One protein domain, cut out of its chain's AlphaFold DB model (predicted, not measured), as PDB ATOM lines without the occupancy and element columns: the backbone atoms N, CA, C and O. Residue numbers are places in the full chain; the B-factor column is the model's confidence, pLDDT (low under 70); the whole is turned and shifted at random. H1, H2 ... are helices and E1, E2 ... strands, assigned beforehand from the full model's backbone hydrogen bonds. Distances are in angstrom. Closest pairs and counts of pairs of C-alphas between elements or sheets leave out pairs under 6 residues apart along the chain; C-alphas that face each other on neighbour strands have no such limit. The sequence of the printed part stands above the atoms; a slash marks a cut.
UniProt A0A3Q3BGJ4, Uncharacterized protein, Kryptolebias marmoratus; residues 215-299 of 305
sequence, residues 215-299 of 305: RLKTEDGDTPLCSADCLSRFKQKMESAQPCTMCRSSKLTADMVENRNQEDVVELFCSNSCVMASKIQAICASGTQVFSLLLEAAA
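This is residues 215 to 299 of the 305 residues of an uncharacterized protein of Kryptolebias marmoratus (UniProt A0A3Q3BGJ4). A small body holds a strongly twisted sheet of four short strands, and one long helix, H2, runs out from it as an arm whose residues 283 to 299 stick out free. The short helix H1 lies beside the strands on one face of the sheet, the first part of H2 is on the opposite face over E6 and E5, and a separate small hairpin, E3 and E4, comes near E6 with its strand E3. The printed part has 85 residues, with the elements E1 E2 H1 E3 E4 E5 E6 H2 along the chain; the mixed sheet has the order E2, E1, E6, E5, and the class is mixed, helices and strands. The whole is loose, with a radius of gyration of the C-alphas of 15.9 A and spans of 55 by 26 by 20 A, the arm making the length.

E1, residues 215 to 217, and E2, residues 222 to 225, form an antiparallel hairpin, with N 216 and O 223 2.9 A apart, within hydrogen-bond range. H1, residues 228 to 237, is on this sheet at a height of 6.0 A, over none of its strands; its closest C-alpha to E2 is that of Leu 231, 6.2 A from that of Leu 225. E3, residues 241 to 243, and E4, residues 250 to 252, form a second antiparallel hairpin, with N 242 and O 251 at 2.9 A. E5, residues 257 to 260, and E6, residues 265 to 269, form a third, with N 257 and O 269 at 2.8 A. E6 is parallel to E1, with N 266 and O 215 at 2.8 A; its pairing is staggered, with E1 over residues 265 to 266 and with E5 over 266 to 269. The closest C-alphas of E3 and E6 are those of Pro 243 and Leu 268, 7.6 A apart. H2, residues 272 to 299, is on the opposite face from H1 and runs along the strands, at 26 degrees to E5 on the local plane; its closest C-alpha to E6 is that of Val 275, 6.3 A from that of Phe 269. In H1 and H2 every O i to N i+4 pair is within hydrogen-bond range.

E1 begins at C-alpha 215, (11.843, 24.381, 42.799). H1 measures 14.1 A and E6 13.1 A from first to last C-alpha. H2 measures 40.7 A, from C-alpha 272 at (20.567, 33.243, 58.497) to C-alpha 299 at (14.863, 63.513, 31.862).

The two C-alphas farthest apart are those of Lys 237 and Ala 299, 54.9 A. Without residues 283 to 299 the body spans 29 by 24 by 19 A. The printed part has no cut and no long link. Its mean pLDDT is 86.1, with residues 286 to 299 under 70.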
ATOM      1  N   ARG A 215      10.615  24.472  43.604       92.38
ATOM      2  CA  ARG A 215      11.843  24.381  42.799       92.38
ATOM      3  C   ARG A 215      13.034  24.606  43.718       92.38
ATOM      4  O   ARG A 215      13.213  25.723  44.189       92.38
ATOM      5  N   LEU A 216      13.816  23.572  44.013       93.12
ATOM      6  CA  LEU A 216      15.092  23.734  44.711       93.12
ATOM      7  C   LEU A 216      16.165  24.106  43.691       93.12
ATOM      8  O   LEU A 216      16.403  23.351  42.754       93.12
ATOM      9  N   LYS A 217      16.825  25.240  43.897       91.38
ATOM     10  CA  LYS A 217      17.901  25.725  43.033       91.38
ATOM     11  C   LYS A 217      19.248  25.178  43.511       91.38
ATOM     12  O   LYS A 217      19.736  25.597  44.562       91.38
ATOM     13  N   THR A 218      19.832  24.255  42.754       88.06
ATOM     14  CA  THR A 218      21.191  23.724  42.963       88.06
ATOM     15  C   THR A 218      22.131  24.211  41.855       88.06
ATOM     16  O   THR A 218      21.714  24.933  40.945       88.06
ATOM     17  N   GLU A 219      23.415  23.851  41.923       82.75
ATOM     18  CA  GLU A 219      24.360  24.110  40.823       82.75
ATOM     19  C   GLU A 219      24.000  23.329  39.542       82.75
ATOM     20  O   GLU A 219      24.151  23.851  38.439       82.75
ATOM     21  N   ASP A 220      23.436  22.125  39.693       81.88
ATOM     22  CA  ASP A 220      22.986  21.262  38.591       81.88
ATOM     23  C   ASP A 220      21.682  21.747  37.916       81.88
ATOM     24  O   ASP A 220      21.342  21.292  36.820       81.88
ATOM     25  N   GLY A 221      20.947  22.670  38.550       86.31
ATOM     26  CA  GLY A 221      19.730  23.289  38.021       86.31
ATOM     27  C   GLY A 221      18.569  23.345  39.020       86.31
ATOM     28  O   GLY A 221      18.734  23.203  40.230       86.31
ATOM     29  N   ASP A 222      17.360  23.563  38.500       89.31
ATOM     30  CA  ASP A 222      16.137  23.583  39.308       89.31
ATOM     31  C   ASP A 222      15.567  22.168  39.468       89.31
ATOM     32  O   ASP A 222      15.065  21.579  38.508       89.31
ATOM     33  N   THR A 223      15.568  21.645  40.693       91.19
ATOM     34  CA  THR A 223      14.981  20.339  41.022       91.19
ATOM     35  C   THR A 223      13.531  20.481  41.517       91.19
ATOM     36  O   THR A 223      13.301  21.171  42.515       91.19
ATOM     37  N   PRO A 224      12.535  19.830  40.878       91.31
ATOM     38  CA  PRO A 224      11.132  19.893  41.292       91.31
ATOM     39  C   PRO A 224      10.806  18.930  42.448       91.31
ATOM     40  O   PRO A 224      11.090  17.732  42.410       91.31
ATOM     41  N   LEU A 225      10.139  19.446  43.482       92.75
ATOM     42  CA  LEU A 225       9.776  18.723  44.704       92.75
ATOM     43  C   LEU A 225       8.322  19.030  45.097       92.75
ATOM     44  O   LEU A 225       7.874  20.164  44.965       92.75
ATOM     45  N   CYS A 226       7.554  18.049  45.583       91.50
ATOM     46  CA  CYS A 226       6.119  18.253  45.843       91.50
ATOM     47  C   CYS A 226       5.771  18.780  47.247       91.50
ATOM     48  O   CYS A 226       4.646  19.226  47.453       91.50
ATOM     49  N   SER A 227       6.689  18.716  48.219       91.19
ATOM     50  CA  SER A 227       6.468  19.212  49.586       91.19
ATOM     51  C   SER A 227       7.779  19.556  50.302       91.19
ATOM     52  O   SER A 227       8.863  19.174  49.854       91.19
ATOM     53  N   ALA A 228       7.676  20.245  51.444       90.44
ATOM     54  CA  ALA A 228       8.806  20.503  52.339       90.44
ATOM     55  C   ALA A 228       9.411  19.204  52.923       90.44
ATOM     56  O   ALA A 228      10.617  19.125  53.153       90.44
ATOM     57  N   ASP A 229       8.610  18.149  53.094       92.88
ATOM     58  CA  ASP A 229       9.104  16.836  53.536       92.88
ATOM     59  C   ASP A 229       9.943  16.162  52.446       92.88
ATOM     60  O   ASP A 229      11.009  15.617  52.722       92.88
ATOM     61  N   CYS A 230       9.495  16.239  51.189       92.88
ATOM     62  CA  CYS A 230      10.281  15.780  50.045       92.88
ATOM     63  C   CYS A 230      11.579  16.576  49.898       92.88
ATOM     64  O   CYS A 230      12.620  15.997  49.614       92.88
ATOM     65  N   LEU A 231      11.534  17.888  50.133       92.00
ATOM     66  CA  LEU A 231      12.717  18.743  50.135       92.00
ATOM     67  C   LEU A 231      13.715  18.355  51.231       92.00
ATOM     68  O   LEU A 231      14.893  18.173  50.934       92.00
ATOM     69  N   SER A 232      13.269  18.176  52.475       91.81
ATOM     70  CA  SER A 232      14.171  17.804  53.573       91.81
ATOM     71  C   SER A 232      14.790  16.413  53.379       91.81
ATOM     72  O   SER A 232      15.995  16.260  53.586       91.81
ATOM     73  N   ARG A 233      14.030  15.425  52.883       92.94
ATOM     74  CA  ARG A 233      14.576  14.110  52.495       92.94
ATOM     75  C   ARG A 233      15.555  14.199  51.327       92.94
ATOM     76  O   ARG A 233      16.640  13.626  51.408       92.94
ATOM     77  N   PHE A 234      15.229  14.965  50.285       91.50
ATOM     78  CA  PHE A 234      16.122  15.185  49.148       91.50
ATOM     79  C   PHE A 234      17.449  15.818  49.589       91.50
ATOM     80  O   PHE A 234      18.514  15.320  49.234       91.50
ATOM     81  N   LYS A 235      17.400  16.839  50.457       90.50
ATOM     82  CA  LYS A 235      18.585  17.461  51.074       90.50
ATOM     83  C   LYS A 235      19.423  16.486  51.906       90.50
ATOM     84  O   LYS A 235      20.643  16.593  51.882       90.50
ATOM     85  N   GLN A 236      18.799  15.564  52.643       89.31
ATOM     86  CA  GLN A 236      19.505  14.546  53.440       89.31
ATOM     87  C   GLN A 236      20.159  13.463  52.571       89.31
ATOM     88  O   GLN A 236      21.231  12.974  52.910       89.31
ATOM     89  N   LYS A 237      19.528  13.102  51.449       90.56
ATOM     90  CA  LYS A 237      20.061  12.157  50.454       90.56
ATOM     91  C   LYS A 237      21.188  12.767  49.603       90.56
ATOM     92  O   LYS A 237      21.948  12.039  48.971       90.56
ATOM     93  N   MET A 238      21.281  14.095  49.555       86.81
ATOM     94  CA  MET A 238      22.254  14.831  48.754       86.81
ATOM     95  C   MET A 238      23.582  14.996  49.504       86.81
ATOM     96  O   MET A 238      23.778  15.940  50.267       86.81
ATOM     97  N   GLU A 239      24.520  14.084  49.245       83.44
ATOM     98  CA  GLU A 239      25.868  14.098  49.837       83.44
ATOM     99  C   GLU A 239      26.776  15.219  49.288       83.44
ATOM    100  O   GLU A 239      27.846  15.480  49.840       83.44
ATOM    101  N   SER A 240      26.373  15.907  48.211       84.44
ATOM    102  CA  SER A 240      27.153  17.001  47.628       84.44
ATOM    103  C   SER A 240      27.094  18.277  48.475       84.44
ATOM    104  O   SER A 240      26.068  18.639  49.064       84.44
ATOM    105  N   ALA A 241      28.224  18.985  48.524       90.94
ATOM    106  CA  ALA A 241      28.290  20.317  49.104       90.94
ATOM    107  C   ALA A 241      27.787  21.350  48.088       90.94
ATOM    108  O   ALA A 241      28.310  21.419  46.979       90.94
ATOM    109  N   GLN A 242      26.813  22.171  48.476       92.44
ATOM    110  CA  GLN A 242      26.225  23.200  47.618       92.44
ATOM    111  C   GLN A 242      26.761  24.596  47.996       92.44
ATOM    112  O   GLN A 242      27.023  24.869  49.177       92.44
ATOM    113  N   PRO A 243      26.957  25.505  47.024       94.25
ATOM    114  CA  PRO A 243      27.424  26.862  47.285       94.25
ATOM    115  C   PRO A 243      26.309  27.732  47.879       94.25
ATOM    116  O   PRO A 243      25.191  27.777  47.373       94.25
ATOM    117  N   CYS A 244      26.616  28.503  48.925       95.00
ATOM    118  CA  CYS A 244      25.700  29.523  49.446       95.00
ATOM    119  C   CYS A 244      25.354  30.565  48.368       95.00
ATOM    120  O   CYS A 244      26.263  31.218  47.846       95.00
ATOM    121  N   THR A 245      24.065  30.812  48.111       93.62
ATOM    122  CA  THR A 245      23.595  31.768  47.084       93.62
ATOM    123  C   THR A 245      24.236  33.160  47.198       93.62
ATOM    124  O   THR A 245      24.522  33.788  46.177       93.62
ATOM    125  N   MET A 246      24.523  33.626  48.423       94.38
ATOM    126  CA  MET A 246      25.162  34.929  48.669       94.38
ATOM    127  C   MET A 246      26.687  34.885  48.629       94.38
ATOM    128  O   MET A 246      27.305  35.492  47.764       94.38
ATOM    129  N   CYS A 247      27.307  34.214  49.603       94.50
ATOM    130  CA  CYS A 247      28.754  34.301  49.822       94.50
ATOM    131  C   CYS A 247      29.556  33.236  49.064       94.50
ATOM    132  O   CYS A 247      30.775  33.193  49.202       94.50
ATOM    133  N   ARG A 248      28.881  32.351  48.315       94.19
ATOM    134  CA  ARG A 248      29.455  31.253  47.514       94.19
ATOM    135  C   ARG A 248      30.304  30.232  48.278       94.19
ATOM    136  O   ARG A 248      30.821  29.303  47.677       94.19
ATOM    137  N   SER A 249      30.383  30.336  49.605       93.69
ATOM    138  CA  SER A 249      30.993  29.319  50.462       93.69
ATOM    139  C   SER A 249      30.181  28.025  50.406       93.69
ATOM    140  O   SER A 249      28.983  28.043  50.708       93.69
ATOM    141  N   SER A 250      30.831  26.920  50.048       93.69
ATOM    142  CA  SER A 250      30.214  25.594  49.998       93.69
ATOM    143  C   SER A 250      29.971  25.027  51.398       93.69
ATOM    144  O   SER A 250      30.809  25.172  52.291       93.69
ATOM    145  N   LYS A 251      28.831  24.361  51.589       92.62
ATOM    146  CA  LYS A 251      28.499  23.569  52.785       92.62
ATOM    147  C   LYS A 251      27.757  22.299  52.380       92.62
ATOM    148  O   LYS A 251      27.155  22.266  51.313       92.62
ATOM    149  N   LEU A 252      27.769  21.278  53.238       92.50
ATOM    150  CA  LEU A 252      26.898  20.116  53.062       92.50
ATOM    151  C   LEU A 252      25.437  20.561  53.073       92.50
ATOM    152  O   LEU A 252      25.032  21.351  53.926       92.50
ATOM    153  N   THR A 253      24.649  20.032  52.142       90.38
ATOM    154  CA  THR A 253      23.255  20.441  51.924       90.38
ATOM    155  C   THR A 253      22.390  20.292  53.183       90.38
ATOM    156  O   THR A 253      21.535  21.140  53.447       90.38
ATOM    157  N   ALA A 254      22.659  19.279  54.014       88.56
ATOM    158  CA  ALA A 254      22.005  19.075  55.308       88.56
ATOM    159  C   ALA A 254      22.178  20.258  56.290       88.56
ATOM    160  O   ALA A 254      21.227  20.600  56.991       88.56
ATOM    161  N   ASP A 255      23.337  20.928  56.284       90.88
ATOM    162  CA  ASP A 255      23.679  22.043  57.188       90.88
ATOM    163  C   ASP A 255      23.265  23.425  56.645       90.88
ATOM    164  O   ASP A 255      23.549  24.463  57.258       90.88
ATOM    165  N   MET A 256      22.656  23.475  55.455       93.75
ATOM    166  CA  MET A 256      22.278  24.725  54.795       93.75
ATOM    167  C   MET A 256      20.859  25.163  55.150       93.75
ATOM    168  O   MET A 256      19.910  24.375  55.147       93.75
ATOM    169  N   VAL A 257      20.726  26.468  55.387       93.88
ATOM    170  CA  VAL A 257      19.461  27.160  55.627       93.88
ATOM    171  C   VAL A 257      18.734  27.344  54.301       93.88
ATOM    172  O   VAL A 257      19.298  27.883  53.349       93.88
ATOM    173  N   GLU A 258      17.473  26.938  54.251       94.12
ATOM    174  CA  GLU A 258      16.582  27.183  53.117       94.12
ATOM    175  C   GLU A 258      15.930  28.563  53.228       94.12
ATOM    176  O   GLU A 258      15.516  28.991  54.309       94.12
ATOM    177  N   ASN A 259      15.760  29.249  52.101       93.31
ATOM    178  CA  ASN A 259      14.832  30.368  52.013       93.31
ATOM    179  C   ASN A 259      14.094  30.358  50.671       93.31
ATOM    180  O   ASN A 259      14.719  30.321  49.613       93.31
ATOM    181  N   ARG A 260      12.763  30.465  50.726       91.81
ATOM    182  CA  ARG A 260      11.908  30.631  49.546       91.81
ATOM    183  C   ARG A 260      11.927  32.091  49.077       91.81
ATOM    184  O   ARG A 260      11.835  33.006  49.903       91.81
ATOM    185  N   ASN A 261      12.098  32.315  47.778       86.38
ATOM    186  CA  ASN A 261      12.033  33.638  47.157       86.38
ATOM    187  C   ASN A 261      10.578  33.997  46.764       86.38
ATOM    188  O   ASN A 261       9.639  33.282  47.109       86.38
ATOM    189  N   GLN A 262      10.380  35.125  46.071       79.94
ATOM    190  CA  GLN A 262       9.050  35.579  45.624       79.94
ATOM    191  C   GLN A 262       8.494  34.789  44.422       79.94
ATOM    192  O   GLN A 262       7.315  34.904  44.111       79.94
ATOM    193  N   GLU A 263       9.327  33.982  43.764       82.19
ATOM    194  CA  GLU A 263       8.994  33.137  42.607       82.19
ATOM    195  C   GLU A 263       8.772  31.671  43.028       82.19
ATOM    196  O   GLU A 263       8.843  30.756  42.211       82.19
ATOM    197  N   ASP A 264       8.546  31.438  44.327       82.25
ATOM    198  CA  ASP A 264       8.371  30.126  44.955       82.25
ATOM    199  C   ASP A 264       9.573  29.155  44.859       82.25
ATOM    200  O   ASP A 264       9.480  28.012  45.326       82.25
ATOM    201  N   VAL A 265      10.721  29.632  44.362       90.81
ATOM    202  CA  VAL A 265      12.007  28.918  44.306       90.81
ATOM    203  C   VAL A 265      12.659  28.902  45.689       90.81
ATOM    204  O   VAL A 265      12.710  29.917  46.386       90.81
ATOM    205  N   VAL A 266      13.181  27.746  46.092       94.12
ATOM    206  CA  VAL A 266      13.950  27.554  47.323       94.12
ATOM    207  C   VAL A 266      15.437  27.661  47.012       94.12
ATOM    208  O   VAL A 266      15.966  26.931  46.175       94.12
ATOM    209  N   GLU A 267      16.118  28.556  47.722       94.38
ATOM    210  CA  GLU A 267      17.559  28.780  47.620       94.38
ATOM    211  C   GLU A 267      18.268  28.382  48.929       94.38
ATOM    212  O   GLU A 267      17.677  28.448  50.014       94.38
ATOM    213  N   LEU A 268      19.540  27.974  48.832       94.81
ATOM    214  CA  LEU A 268      20.335  27.461  49.953       94.81
ATOM    215  C   LEU A 268      21.398  28.467  50.424       94.81
ATOM    216  O   LEU A 268      22.169  29.030  49.643       94.81
ATOM    217  N   PHE A 269      21.486  28.662  51.739       95.88
ATOM    218  CA  PHE A 269      22.363  29.645  52.376       95.88
ATOM    219  C   PHE A 269      23.174  29.009  53.505       95.88
ATOM    220  O   PHE A 269      22.698  28.155  54.248       95.88
ATOM    221  N   CYS A 270      24.411  29.466  53.702       95.44
ATOM    222  CA  CYS A 270      25.275  28.935  54.761       95.44
ATOM    223  C   CYS A 270      24.898  29.404  56.183       95.44
ATOM    224  O   CYS A 270      25.467  28.890  57.150       95.44
ATOM    225  N   SER A 271      24.018  30.409  56.312       96.31
ATOM    226  CA  SER A 271      23.580  31.016  57.577       96.31
ATOM    227  C   SER A 271      22.369  31.948  57.390       96.31
ATOM    228  O   SER A 271      22.168  32.502  56.305       96.31
ATOM    229  N   ASN A 272      21.629  32.223  58.475       95.88
ATOM    230  CA  ASN A 272      20.567  33.243  58.497       95.88
ATOM    231  C   ASN A 272      21.081  34.650  58.141       95.88
ATOM    232  O   ASN A 272      20.357  35.430  57.530       95.88
ATOM    233  N   SER A 273      22.336  34.974  58.467       96.62
ATOM    234  CA  SER A 273      22.962  36.248  58.089       96.62
ATOM    235  C   SER A 273      23.037  36.412  56.568       96.62
ATOM    236  O   SER A 273      22.733  37.484  56.047       96.62
ATOM    237  N   CYS A 274      23.354  35.336  55.838       96.44
ATOM    238  CA  CYS A 274      23.300  35.337  54.377       96.44
ATOM    239  C   CYS A 274      21.862  35.423  53.844       96.44
ATOM    240  O   CYS A 274      21.635  36.156  52.888       96.44
ATOM    241  N   VAL A 275      20.882  34.765  54.477       95.38
ATOM    242  CA  VAL A 275      19.459  34.924  54.106       95.38
ATOM    243  C   VAL A 275      19.016  36.388  54.232       95.38
ATOM    244  O   VAL A 275      18.380  36.924  53.325       95.38
ATOM    245  N   MET A 276      19.373  37.067  55.327       94.25
ATOM    246  CA  MET A 276      19.042  38.484  55.524       94.25
ATOM    247  C   MET A 276      19.745  39.386  54.502       94.25
ATOM    248  O   MET A 276      19.093  40.234  53.897       94.25
ATOM    249  N   ALA A 277      21.040  39.169  54.249       94.19
ATOM    250  CA  ALA A 277      21.785  39.911  53.231       94.19
ATOM    251  C   ALA A 277      21.173  39.746  51.826       94.19
ATOM    252  O   ALA A 277      21.077  40.721  51.085       94.19
ATOM    253  N   SER A 278      20.697  38.542  51.487       92.25
ATOM    254  CA  SER A 278      19.993  38.259  50.230       92.25
ATOM    255  C   SER A 278      18.695  39.048  50.097       92.25
ATOM    256  O   SER A 278      18.481  39.730  49.097       92.25
ATOM    257  N   LYS A 279      17.861  39.035  51.144       90.94
ATOM    258  CA  LYS A 279      16.597  39.786  51.171       90.94
ATOM    259  C   LYS A 279      16.826  41.291  51.027       90.94
ATOM    260  O   LYS A 279      16.111  41.937  50.267       90.94
ATOM    261  N   ILE A 280      17.843  41.836  51.698       89.50
ATOM    262  CA  ILE A 280      18.230  43.247  51.556       89.50
ATOM    263  C   ILE A 280      18.693  43.534  50.121       89.50
ATOM    264  O   ILE A 280      18.219  44.493  49.517       89.50
ATOM    265  N   GLN A 281      19.560  42.696  49.542       86.88
ATOM    266  CA  GLN A 281      20.043  42.888  48.172       86.88
ATOM    267  C   GLN A 281      18.903  42.847  47.143       86.88
ATOM    268  O   GLN A 281      18.876  43.693  46.251       86.88
ATOM    269  N   ALA A 282      17.946  41.925  47.289       84.94
ATOM    270  CA  ALA A 282      16.773  41.839  46.421       84.94
ATOM    271  C   ALA A 282      15.930  43.128  46.468       84.94
ATOM    272  O   ALA A 282      15.623  43.700  45.425       84.94
ATOM    273  N   ILE A 283      15.637  43.641  47.671       81.69
ATOM    274  CA  ILE A 283      14.894  44.902  47.853       81.69
ATOM    275  C   ILE A 283      15.660  46.086  47.238       81.69
ATOM    276  O   ILE A 283      15.071  46.901  46.527       81.69
ATOM    277  N   CYS A 284      16.975  46.173  47.461       79.50
ATOM    278  CA  CYS A 284      17.813  47.234  46.896       79.50
ATOM    279  C   CYS A 284      17.892  47.178  45.362       79.50
ATOM    280  O   CYS A 284      17.889  48.227  44.716       79.50
ATOM    281  N   ALA A 285      17.925  45.982  44.763       74.44
ATOM    282  CA  ALA A 285      17.905  45.812  43.310       74.44
ATOM    283  C   ALA A 285      16.591  46.337  42.704       74.44
ATOM    284  O   ALA A 285      16.627  47.159  41.786       74.44
ATOM    285  N   SER A 286      15.440  45.963  43.277       69.25
ATOM    286  CA  SER A 286      14.129  46.483  42.859       69.25
ATOM    287  C   SER A 286      14.019  48.002  43.049       69.25
ATOM    288  O   SER A 286      13.555  48.707  42.153       69.25
ATOM    289  N   GLY A 287      14.497  48.532  44.180       61.59
ATOM    290  CA  GLY A 287      14.502  49.974  44.456       61.59
ATOM    291  C   GLY A 287      15.356  50.776  43.467       61.59
ATOM    292  O   GLY A 287      14.935  51.837  43.009       61.59
ATOM    293  N   THR A 288      16.517  50.243  43.076       60.66
ATOM    294  CA  THR A 288      17.405  50.864  42.076       60.66
ATOM    295  C   THR A 288      16.732  50.942  40.703       60.66
ATOM    296  O   THR A 288      16.833  51.961  40.022       60.66
ATOM    297  N   GLN A 289      15.983  49.904  40.319       57.12
ATOM    298  CA  GLN A 289      15.254  49.865  39.051       57.12
ATOM    299  C   GLN A 289      14.126  50.912  39.001       57.12
ATOM    300  O   GLN A 289      13.993  51.620  38.003       57.12
ATOM    301  N   VAL A 290      13.379  51.092  40.098       59.91
ATOM    302  CA  VAL A 290      12.366  52.160  40.218       59.91
ATOM    303  C   VAL A 290      13.010  53.550  40.160       59.91
ATOM    304  O   VAL A 290      12.504  54.432  39.467       59.91
ATOM    305  N   PHE A 291      14.145  53.753  40.836       60.56
ATOM    306  CA  PHE A 291      14.839  55.046  40.836       60.56
ATOM    307  C   PHE A 291      15.395  55.415  39.449       60.56
ATOM    308  O   PHE A 291      15.298  56.572  39.041       60.56
ATOM    309  N   SER A 292      15.910  54.435  38.695       60.50
ATOM    310  CA  SER A 292      16.371  54.628  37.312       60.50
ATOM    311  C   SER A 292      15.227  55.042  36.382       60.50
ATOM    312  O   SER A 292      15.351  56.027  35.659       60.50
ATOM    313  N   LEU A 293      14.079  54.358  36.457       60.97
ATOM    314  CA  LEU A 293      12.902  54.677  35.637       60.97
ATOM    315  C   LEU A 293      12.321  56.066  35.958       60.97
ATOM    316  O   LEU A 293      11.861  56.768  35.057       60.97
ATOM    317  N   LEU A 294      12.370  56.498  37.224       63.50
ATOM    318  CA  LEU A 294      11.970  57.854  37.619       63.50
ATOM    319  C   LEU A 294      12.934  58.928  37.087       63.50
ATOM    320  O   LEU A 294      12.479  59.988  36.658       63.50
ATOM    321  N   LEU A 295      14.243  58.656  37.070       65.56
ATOM    322  CA  LEU A 295      15.250  59.539  36.467       65.56
ATOM    323  C   LEU A 295      15.079  59.657  34.946       65.56
ATOM    324  O   LEU A 295      15.139  60.765  34.413       65.56
ATOM    325  N   GLU A 296      14.805  58.551  34.251       65.50
ATOM    326  CA  GLU A 296      14.527  58.542  32.808       65.50
ATOM    327  C   GLU A 296      13.228  59.291  32.465       65.50
ATOM    328  O   GLU A 296      13.205  60.102  31.535       65.50
ATOM    329  N   ALA A 297      12.164  59.096  33.251       65.75
ATOM    330  CA  ALA A 297      10.915  59.840  33.101       65.75
ATOM    331  C   ALA A 297      11.113  61.351  33.331       65.75
ATOM    332  O   ALA A 297      10.633  62.167  32.537       65.75
ATOM    333  N   ALA A 298      11.869  61.730  34.368       67.25
ATOM    334  CA  ALA A 298      12.212  63.122  34.646       67.25
ATOM    335  C   ALA A 298      13.036  63.744  33.501       67.25
ATOM    336  O   ALA A 298      12.682  64.818  33.009       67.25
ATOM    337  N   ALA A 299      14.063  63.053  33.000       65.44
ATOM    338  CA  ALA A 299      14.863  63.513  31.862       65.44
ATOM    339  C   ALA A 299      14.012  63.706  30.590       65.44
ATOM    340  O   ALA A 299      14.113  64.739  29.925       65.44
TER     341      ALA A 299